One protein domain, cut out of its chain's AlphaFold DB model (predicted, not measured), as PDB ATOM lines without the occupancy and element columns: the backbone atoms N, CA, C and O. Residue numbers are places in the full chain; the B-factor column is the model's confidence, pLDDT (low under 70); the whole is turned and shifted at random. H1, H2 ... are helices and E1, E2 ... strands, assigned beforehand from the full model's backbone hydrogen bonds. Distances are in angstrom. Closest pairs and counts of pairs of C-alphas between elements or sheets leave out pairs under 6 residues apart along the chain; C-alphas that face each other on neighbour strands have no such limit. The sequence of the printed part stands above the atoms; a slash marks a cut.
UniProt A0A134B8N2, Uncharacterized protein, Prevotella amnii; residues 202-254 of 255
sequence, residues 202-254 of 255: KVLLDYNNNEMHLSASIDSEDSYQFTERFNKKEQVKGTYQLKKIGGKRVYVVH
ATOM      1  N   LYS A 202     -49.485 -40.270 -31.648       85.56
ATOM      2  CA  LYS A 202     -48.811 -38.971 -31.710       85.56
ATOM      3  C   LYS A 202     -48.282 -38.763 -33.124       85.56
ATOM      4  O   LYS A 202     -47.558 -39.615 -33.636       85.56
ATOM      5  N   VAL A 203     -48.613 -37.628 -33.729       81.69
ATOM      6  CA  VAL A 203     -48.002 -37.184 -34.985       81.69
ATOM      7  C   VAL A 203     -46.801 -36.315 -34.634       81.69
ATOM      8  O   VAL A 203     -46.940 -35.312 -33.938       81.69
ATOM      9  N   LEU A 204     -45.627 -36.735 -35.079       82.62
ATOM     10  CA  LEU A 204     -44.375 -36.014 -34.929       82.62
ATOM     11  C   LEU A 204     -44.081 -35.290 -36.242       82.62
ATOM     12  O   LEU A 204     -44.135 -35.891 -37.318       82.62
ATOM     13  N   LEU A 205     -43.784 -34.002 -36.125       82.31
ATOM     14  CA  LEU A 205     -43.332 -33.147 -37.214       82.31
ATOM     15  C   LEU A 205     -41.824 -32.973 -37.070       82.31
ATOM     16  O   LEU A 205     -41.361 -32.522 -36.024       82.31
ATOM     17  N   ASP A 206     -41.086 -33.321 -38.112       83.25
ATOM     18  CA  ASP A 206     -39.659 -33.047 -38.232       83.25
ATOM     19  C   ASP A 206     -39.433 -32.135 -39.443       83.25
ATOM     20  O   ASP A 206     -40.129 -32.254 -40.451       83.25
ATOM     21  N   TYR A 207     -38.509 -31.187 -39.333       83.69
ATOM     22  CA  TYR A 207     -38.211 -30.225 -40.388       83.69
ATOM     23  C   TYR A 207     -36.724 -30.289 -40.703       83.69
ATOM     24  O   TYR A 207     -35.903 -29.713 -39.992       83.69
ATOM     25  N   ASN A 208     -36.384 -30.989 -41.784       84.00
ATOM     26  CA  ASN A 208     -35.008 -31.178 -42.228       84.00
ATOM     27  C   ASN A 208     -34.885 -30.733 -43.687       84.00
ATOM     28  O   ASN A 208     -35.744 -31.032 -44.507       84.00
ATOM     29  N   ASN A 209     -33.816 -30.006 -44.023       78.12
ATOM     30  CA  ASN A 209     -33.523 -29.548 -45.392       78.12
ATOM     31  C   ASN A 209     -34.684 -28.810 -46.097       78.12
ATOM     32  O   ASN A 209     -34.910 -29.007 -47.287       78.12
ATOM     33  N   ASN A 210     -35.411 -27.951 -45.376       83.62
ATOM     34  CA  ASN A 210     -36.613 -27.247 -45.854       83.62
ATOM     35  C   ASN A 210     -37.810 -28.148 -46.224       83.62
ATOM     36  O   ASN A 210     -38.814 -27.649 -46.738       83.62
ATOM     37  N   GLU A 211     -37.753 -29.441 -45.914       83.81
ATOM     38  CA  GLU A 211     -38.855 -30.379 -46.088       83.81
ATOM     39  C   GLU A 211     -39.481 -30.730 -44.734       83.81
ATOM     40  O   GLU A 211     -38.800 -30.980 -43.737       83.81
ATOM     41  N   MET A 212     -40.815 -30.730 -44.694       80.50
ATOM     42  CA  MET A 212     -41.579 -31.173 -43.531       80.50
ATOM     43  C   MET A 212     -41.815 -32.681 -43.630       80.50
ATOM     44  O   MET A 212     -42.470 -33.156 -44.558       80.50
ATOM     45  N   HIS A 213     -41.340 -33.426 -42.639       80.06
ATOM     46  CA  HIS A 213     -41.574 -34.854 -42.490       80.06
ATOM     47  C   HIS A 213     -42.597 -35.112 -41.384       80.06
ATOM     48  O   HIS A 213     -42.462 -34.652 -40.252       80.06
ATOM     49  N   LEU A 214     -43.626 -35.891 -41.713       79.19
ATOM     50  CA  LEU A 214     -44.625 -36.370 -40.765       79.19
ATOM     51  C   LEU A 214     -44.331 -37.826 -40.418       79.19
ATOM     52  O   LEU A 214     -44.146 -38.658 -41.305       79.19
ATOM     53  N   SER A 215     -44.326 -38.150 -39.130       81.69
ATOM     54  CA  SER A 215     -44.239 -39.533 -38.659       81.69
ATOM     55  C   SER A 215     -45.232 -39.794 -37.534       81.69
ATOM     56  O   SER A 215     -45.640 -38.881 -36.821       81.69
ATOM     57  N   ALA A 216     -45.666 -41.042 -37.383       85.25
ATOM     58  CA  ALA A 216     -46.572 -41.441 -36.311       85.25
ATOM     59  C   ALA A 216     -45.826 -42.248 -35.246       85.25
ATOM     60  O   ALA A 216     -45.003 -43.096 -35.579       85.25
ATOM     61  N   SER A 217     -46.146 -42.031 -33.974       86.94
ATOM     62  CA  SER A 217     -45.622 -42.794 -32.836       86.94
ATOM     63  C   SER A 217     -46.742 -43.188 -31.875       86.94
ATOM     64  O   SER A 217     -47.816 -42.579 -31.855       86.94
ATOM     65  N   ILE A 218     -46.496 -44.231 -31.087       87.88
ATOM     66  CA  ILE A 218     -47.429 -44.759 -30.086       87.88
ATOM     67  C   ILE A 218     -46.736 -44.845 -28.733       87.88
ATOM     68  O   ILE A 218     -45.513 -44.903 -28.650       87.88
ATOM     69  N   ASP A 219     -47.525 -44.862 -27.665       84.62
ATOM     70  CA  ASP A 219     -47.010 -45.006 -26.303       84.62
ATOM     71  C   ASP A 219     -46.783 -46.489 -25.967       84.62
ATOM     72  O   ASP A 219     -47.559 -47.118 -25.250       84.62
ATOM     73  N   SER A 220     -45.786 -47.090 -26.620       83.62
ATOM     74  CA  SER A 220     -45.441 -48.509 -26.496       83.62
ATOM     75  C   SER A 220     -43.972 -48.744 -26.845       83.62
ATOM     76  O   SER A 220     -43.406 -48.042 -27.688       83.62
ATOM     77  N   GLU A 221     -43.377 -49.788 -26.265       83.75
ATOM     78  CA  GLU A 221     -42.044 -50.290 -26.638       83.75
ATOM     79  C   GLU A 221     -41.933 -50.619 -28.136       83.75
ATOM     80  O   GLU A 221     -40.861 -50.533 -28.733       83.75
ATOM     81  N   ASP A 222     -43.062 -50.924 -28.776       85.19
ATOM     82  CA  ASP A 222     -43.130 -51.269 -30.189       85.19
ATOM     83  C   ASP A 222     -43.228 -50.035 -31.121       85.19
ATOM     84  O   ASP A 222     -43.387 -50.185 -32.340       85.19
ATOM     85  N   SER A 223     -43.120 -48.807 -30.586       86.44
ATOM     86  CA  SER A 223     -43.335 -47.570 -31.353       86.44
ATOM     87  C   SER A 223     -42.431 -47.445 -32.572       86.44
ATOM     88  O   SER A 223     -42.913 -47.049 -33.627       86.44
ATOM     89  N   TYR A 224     -41.149 -47.804 -32.468       86.88
ATOM     90  CA  TYR A 224     -40.217 -47.697 -33.596       86.88
ATOM     91  C   TYR A 224     -40.697 -48.517 -34.805       86.88
ATOM     92  O   TYR A 224     -40.805 -48.012 -35.925       86.88
ATOM     93  N   GLN A 225     -41.067 -49.781 -34.572       87.00
ATOM     94  CA  GLN A 225     -41.561 -50.655 -35.634       87.00
ATOM     95  C   GLN A 225     -42.911 -50.198 -36.181       87.00
ATOM     96  O   GLN A 225     -43.168 -50.330 -37.381       87.00
ATOM     97  N   PHE A 226     -43.780 -49.679 -35.312       87.81
ATOM     98  CA  PHE A 226     -45.031 -49.073 -35.739       87.81
ATOM     99  C   PHE A 226     -44.772 -47.905 -36.697       87.81
ATOM    100  O   PHE A 226     -45.320 -47.916 -37.797       87.81
ATOM    101  N   THR A 227     -43.885 -46.968 -36.343       87.12
ATOM    102  CA  THR A 227     -43.519 -45.819 -37.183       87.12
ATOM    103  C   THR A 227     -43.004 -46.261 -38.554       87.12
ATOM    104  O   THR A 227     -43.506 -45.803 -39.582       87.12
ATOM    105  N   GLU A 228     -42.070 -47.219 -38.602       87.38
ATOM    106  CA  GLU A 228     -41.544 -47.738 -39.873       87.38
ATOM    107  C   GLU A 228     -42.633 -48.357 -40.760       87.38
ATOM    108  O   GLU A 228     -42.598 -48.241 -41.988       87.38
ATOM    109  N   ARG A 229     -43.590 -49.071 -40.159       86.38
ATOM    110  CA  ARG A 229     -44.692 -49.705 -40.893       86.38
ATOM    111  C   ARG A 229     -45.746 -48.699 -41.325       86.38
ATOM    112  O   ARG A 229     -46.300 -48.875 -42.408       86.38
ATOM    113  N   PHE A 230     -46.013 -47.693 -40.501       85.06
ATOM    114  CA  PHE A 230     -46.961 -46.622 -40.769       85.06
ATOM    115  C   PHE A 230     -46.505 -45.786 -41.966       85.06
ATOM    116  O   PHE A 230     -47.236 -45.693 -42.948       85.06
ATOM    117  N   ASN A 231     -45.257 -45.308 -41.947       82.81
ATOM    118  CA  ASN A 231     -44.709 -44.427 -42.985       82.81
ATOM    119  C   ASN A 231     -44.587 -45.106 -44.365       82.81
ATOM    120  O   ASN A 231     -44.546 -44.436 -45.389       82.81
ATOM    121  N   LYS A 232     -44.543 -46.446 -44.416       85.38
ATOM    122  CA  LYS A 232     -44.493 -47.226 -45.670       85.38
ATOM    123  C   LYS A 232     -45.861 -47.425 -46.334       85.38
ATOM    124  O   LYS A 232     -45.942 -48.144 -47.332       85.38
ATOM    125  N   LYS A 233     -46.954 -46.921 -45.756       81.38
ATOM    126  CA  LYS A 233     -48.308 -47.095 -46.297       81.38
ATOM    127  C   LYS A 233     -48.845 -45.775 -46.826       81.38
ATOM    128  O   LYS A 233     -48.844 -44.783 -46.118       81.38
ATOM    129  N   GLU A 234     -49.385 -45.819 -48.043       77.56
ATOM    130  CA  GLU A 234     -50.068 -44.680 -48.673       77.56
ATOM    131  C   GLU A 234     -51.364 -44.292 -47.947       77.56
ATOM    132  O   GLU A 234     -51.790 -43.145 -47.999       77.56
ATOM    133  N   GLN A 235     -51.994 -45.249 -47.256       80.50
ATOM    134  CA  GLN A 235     -53.220 -45.038 -46.490       80.50
ATOM    135  C   GLN A 235     -53.089 -45.604 -45.076       80.50
ATOM    136  O   GLN A 235     -52.521 -46.686 -44.868       80.50
ATOM    137  N   VAL A 236     -53.674 -44.889 -44.114       80.88
ATOM    138  CA  VAL A 236     -53.765 -45.319 -42.715       80.88
ATOM    139  C   VAL A 236     -54.600 -46.596 -42.625       80.88
ATOM    140  O   VAL A 236     -55.693 -46.682 -43.181       80.88
ATOM    141  N   LYS A 237     -54.090 -47.609 -41.919       82.00
ATOM    142  CA  LYS A 237     -54.759 -48.908 -41.755       82.00
ATOM    143  C   LYS A 237     -55.312 -49.082 -40.346       82.00
ATOM    144  O   LYS A 237     -54.656 -48.703 -39.389       82.00
ATOM    145  N   GLY A 238     -56.444 -49.784 -40.240       81.44
ATOM    146  CA  GLY A 238     -57.040 -50.268 -38.979       81.44
ATOM    147  C   GLY A 238     -56.110 -51.089 -38.090       81.44
ATOM    148  O   GLY A 238     -56.260 -51.130 -36.873       81.44
ATOM    149  N   THR A 239     -55.154 -51.790 -38.697       85.81
ATOM    150  CA  THR A 239     -54.273 -52.716 -37.988       85.81
ATOM    151  C   THR A 239     -52.909 -52.788 -38.656       85.81
ATOM    152  O   THR A 239     -52.816 -52.966 -39.877       85.81
ATOM    153  N   TYR A 240     -51.854 -52.757 -37.846       87.06
ATOM    154  CA  TYR A 240     -50.469 -52.940 -38.264       87.06
ATOM    155  C   TYR A 240     -49.884 -54.177 -37.590       87.06
ATOM    156  O   TYR A 240     -49.897 -54.295 -36.371       87.06
ATOM    157  N   GLN A 241     -49.360 -55.103 -38.390       88.38
ATOM    158  CA  GLN A 241     -48.632 -56.262 -37.881       88.38
ATOM    159  C   GLN A 241     -47.144 -55.924 -37.775       88.38
ATOM    160  O   GLN A 241     -46.511 -55.552 -38.774       88.38
ATOM    161  N   LEU A 242     -46.590 -56.078 -36.576       87.19
ATOM    162  CA  LEU A 242     -45.180 -55.828 -36.288       87.19
ATOM    163  C   LEU A 242     -44.383 -57.139 -36.320       87.19
ATOM    164  O   LEU A 242     -44.953 -58.232 -36.302       87.19
ATOM    165  N   LYS A 243     -43.055 -57.044 -36.443       76.94
ATOM    166  CA  LYS A 243     -42.162 -58.212 -36.431       76.94
ATOM    167  C   LYS A 243     -41.570 -58.343 -35.025       76.94
ATOM    168  O   LYS A 243     -40.922 -57.413 -34.571       76.94
ATOM    169  N   LYS A 244     -41.706 -59.478 -34.335       69.75
ATOM    170  CA  LYS A 244     -40.972 -59.691 -33.070       69.75
ATOM    171  C   LYS A 244     -40.083 -60.928 -33.107       69.75
ATOM    172  O   LYS A 244     -40.315 -61.871 -33.863       69.75
ATOM    173  N   ILE A 245     -39.029 -60.855 -32.297       55.31
ATOM    174  CA  ILE A 245     -38.036 -61.900 -32.045       55.31
ATOM    175  C   ILE A 245     -38.708 -62.992 -31.195       55.31
ATOM    176  O   ILE A 245     -39.411 -62.673 -30.239       55.31
ATOM    177  N   GLY A 246     -38.521 -64.267 -31.548       61.53
ATOM    178  CA  GLY A 246     -39.060 -65.403 -30.783       61.53
ATOM    179  C   GLY A 246     -40.457 -65.900 -31.187       61.53
ATOM    180  O   GLY A 246     -41.060 -66.647 -30.430       61.53
ATOM    181  N   GLY A 247     -40.989 -65.513 -32.355       59.06
ATOM    182  CA  GLY A 247     -42.188 -66.141 -32.947       59.06
ATOM    183  C   GLY A 247     -43.551 -65.560 -32.541       59.06
ATOM    184  O   GLY A 247     -44.561 -65.917 -33.149       59.06
ATOM    185  N   LYS A 248     -43.593 -64.622 -31.587       68.81
ATOM    186  CA  LYS A 248     -44.828 -63.942 -31.157       68.81
ATOM    187  C   LYS A 248     -45.355 -62.954 -32.199       68.81
ATOM    188  O   LYS A 248     -44.586 -62.281 -32.892       68.81
ATOM    189  N   ARG A 249     -46.681 -62.838 -32.297       78.00
ATOM    190  CA  ARG A 249     -47.377 -61.948 -33.241       78.00
ATOM    191  C   ARG A 249     -47.853 -60.704 -32.507       78.00
ATOM    192  O   ARG A 249     -48.709 -60.825 -31.644       78.00
ATOM    193  N   VAL A 250     -47.348 -59.529 -32.878       79.69
ATOM    194  CA  VAL A 250     -47.811 -58.253 -32.311       79.69
ATOM    195  C   VAL A 250     -48.657 -57.498 -33.326       79.69
ATOM    196  O   VAL A 250     -48.227 -57.272 -34.465       79.69
ATOM    197  N   TYR A 251     -49.841 -57.072 -32.897       82.75
ATOM    198  CA  TYR A 251     -50.737 -56.226 -33.679       82.75
ATOM    199  C   TYR A 251     -50.962 -54.890 -32.975       82.75
ATOM    200  O   TYR A 251     -51.372 -54.862 -31.822       82.75
ATOM    201  N   VAL A 252     -50.739 -53.784 -33.682       80.94
ATOM    202  CA  VAL A 252     -51.183 -52.454 -33.248       80.94
ATOM    203  C   VAL A 252     -52.518 -52.164 -33.912       80.94
ATOM    204  O   VAL A 252     -52.614 -52.247 -35.142       80.94
ATOM    205  N   VAL A 253     -53.536 -51.844 -33.119       80.25
ATOM    206  CA  VAL A 253     -54.904 -51.611 -33.600       80.25
ATOM    207  C   VAL A 253     -55.392 -50.254 -33.144       80.25
ATOM    208  O   VAL A 253     -55.286 -49.932 -31.965       80.25
ATOM    209  N   HIS A 254     -55.927 -49.470 -34.080       72.88
ATOM    210  CA  HIS A 254     -56.602 -48.225 -33.738       72.88
ATOM    211  C   HIS A 254     -58.099 -48.489 -33.489       72.88
ATOM    212  O   HIS A 254     -58.687 -49.289 -34.229       72.88
TER     213      HIS A 254
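What this domain is: This is residues 202 to 254 of the 255 residues of an uncharacterized protein of Prevotella amnii (UniProt A0A134B8N2). Two strand hairpins, E1 with E2 and E3 with E4, reach out from opposite sides of one short helix, H1, in the middle; residues 207 to 212, at the first hairpin's tip, stick out. The printed part has 53 residues, ordered E1 E2 H1 E3 E4, class mixed, each sheet two antiparallel strands. It is loose, radius of gyration of the C-alphas 12.5 A, spanning 41 by 20 by 17 A.

Where its parts are: Find C-alpha 202 at (-48.811, -38.971, -31.710), where E1, residues 202 to 208, begins. Next come E2, residues 211 to 218, 23.2 A long, H1, residues 223 to 231, and E3, residues 239 to 243. E4, residues 249 to 253, ends at (-54.904, -51.611, -33.600).

How they stand to each other: Within hydrogen-bond range are N 204 and O 215 of hairpin E1 and E2, 2.8 A, N 240 and O 252 of hairpin E3 and E4, 2.9 A, and every O i to N i+4 pair of H1. The closest C-alphas of E2 and H1, Ala 216 and Thr 227, are 5.4 A apart; those of H1 and E3, Gln 225 and Leu 242, 6.3 A. E2 and E3 are apart.

The domain as a whole: The farthest C-alphas, Asn 210 and Gly 247, are 41.4 A apart. The printed part has no cut and no long link; pLDDT is under 70 at residues 244 to 248.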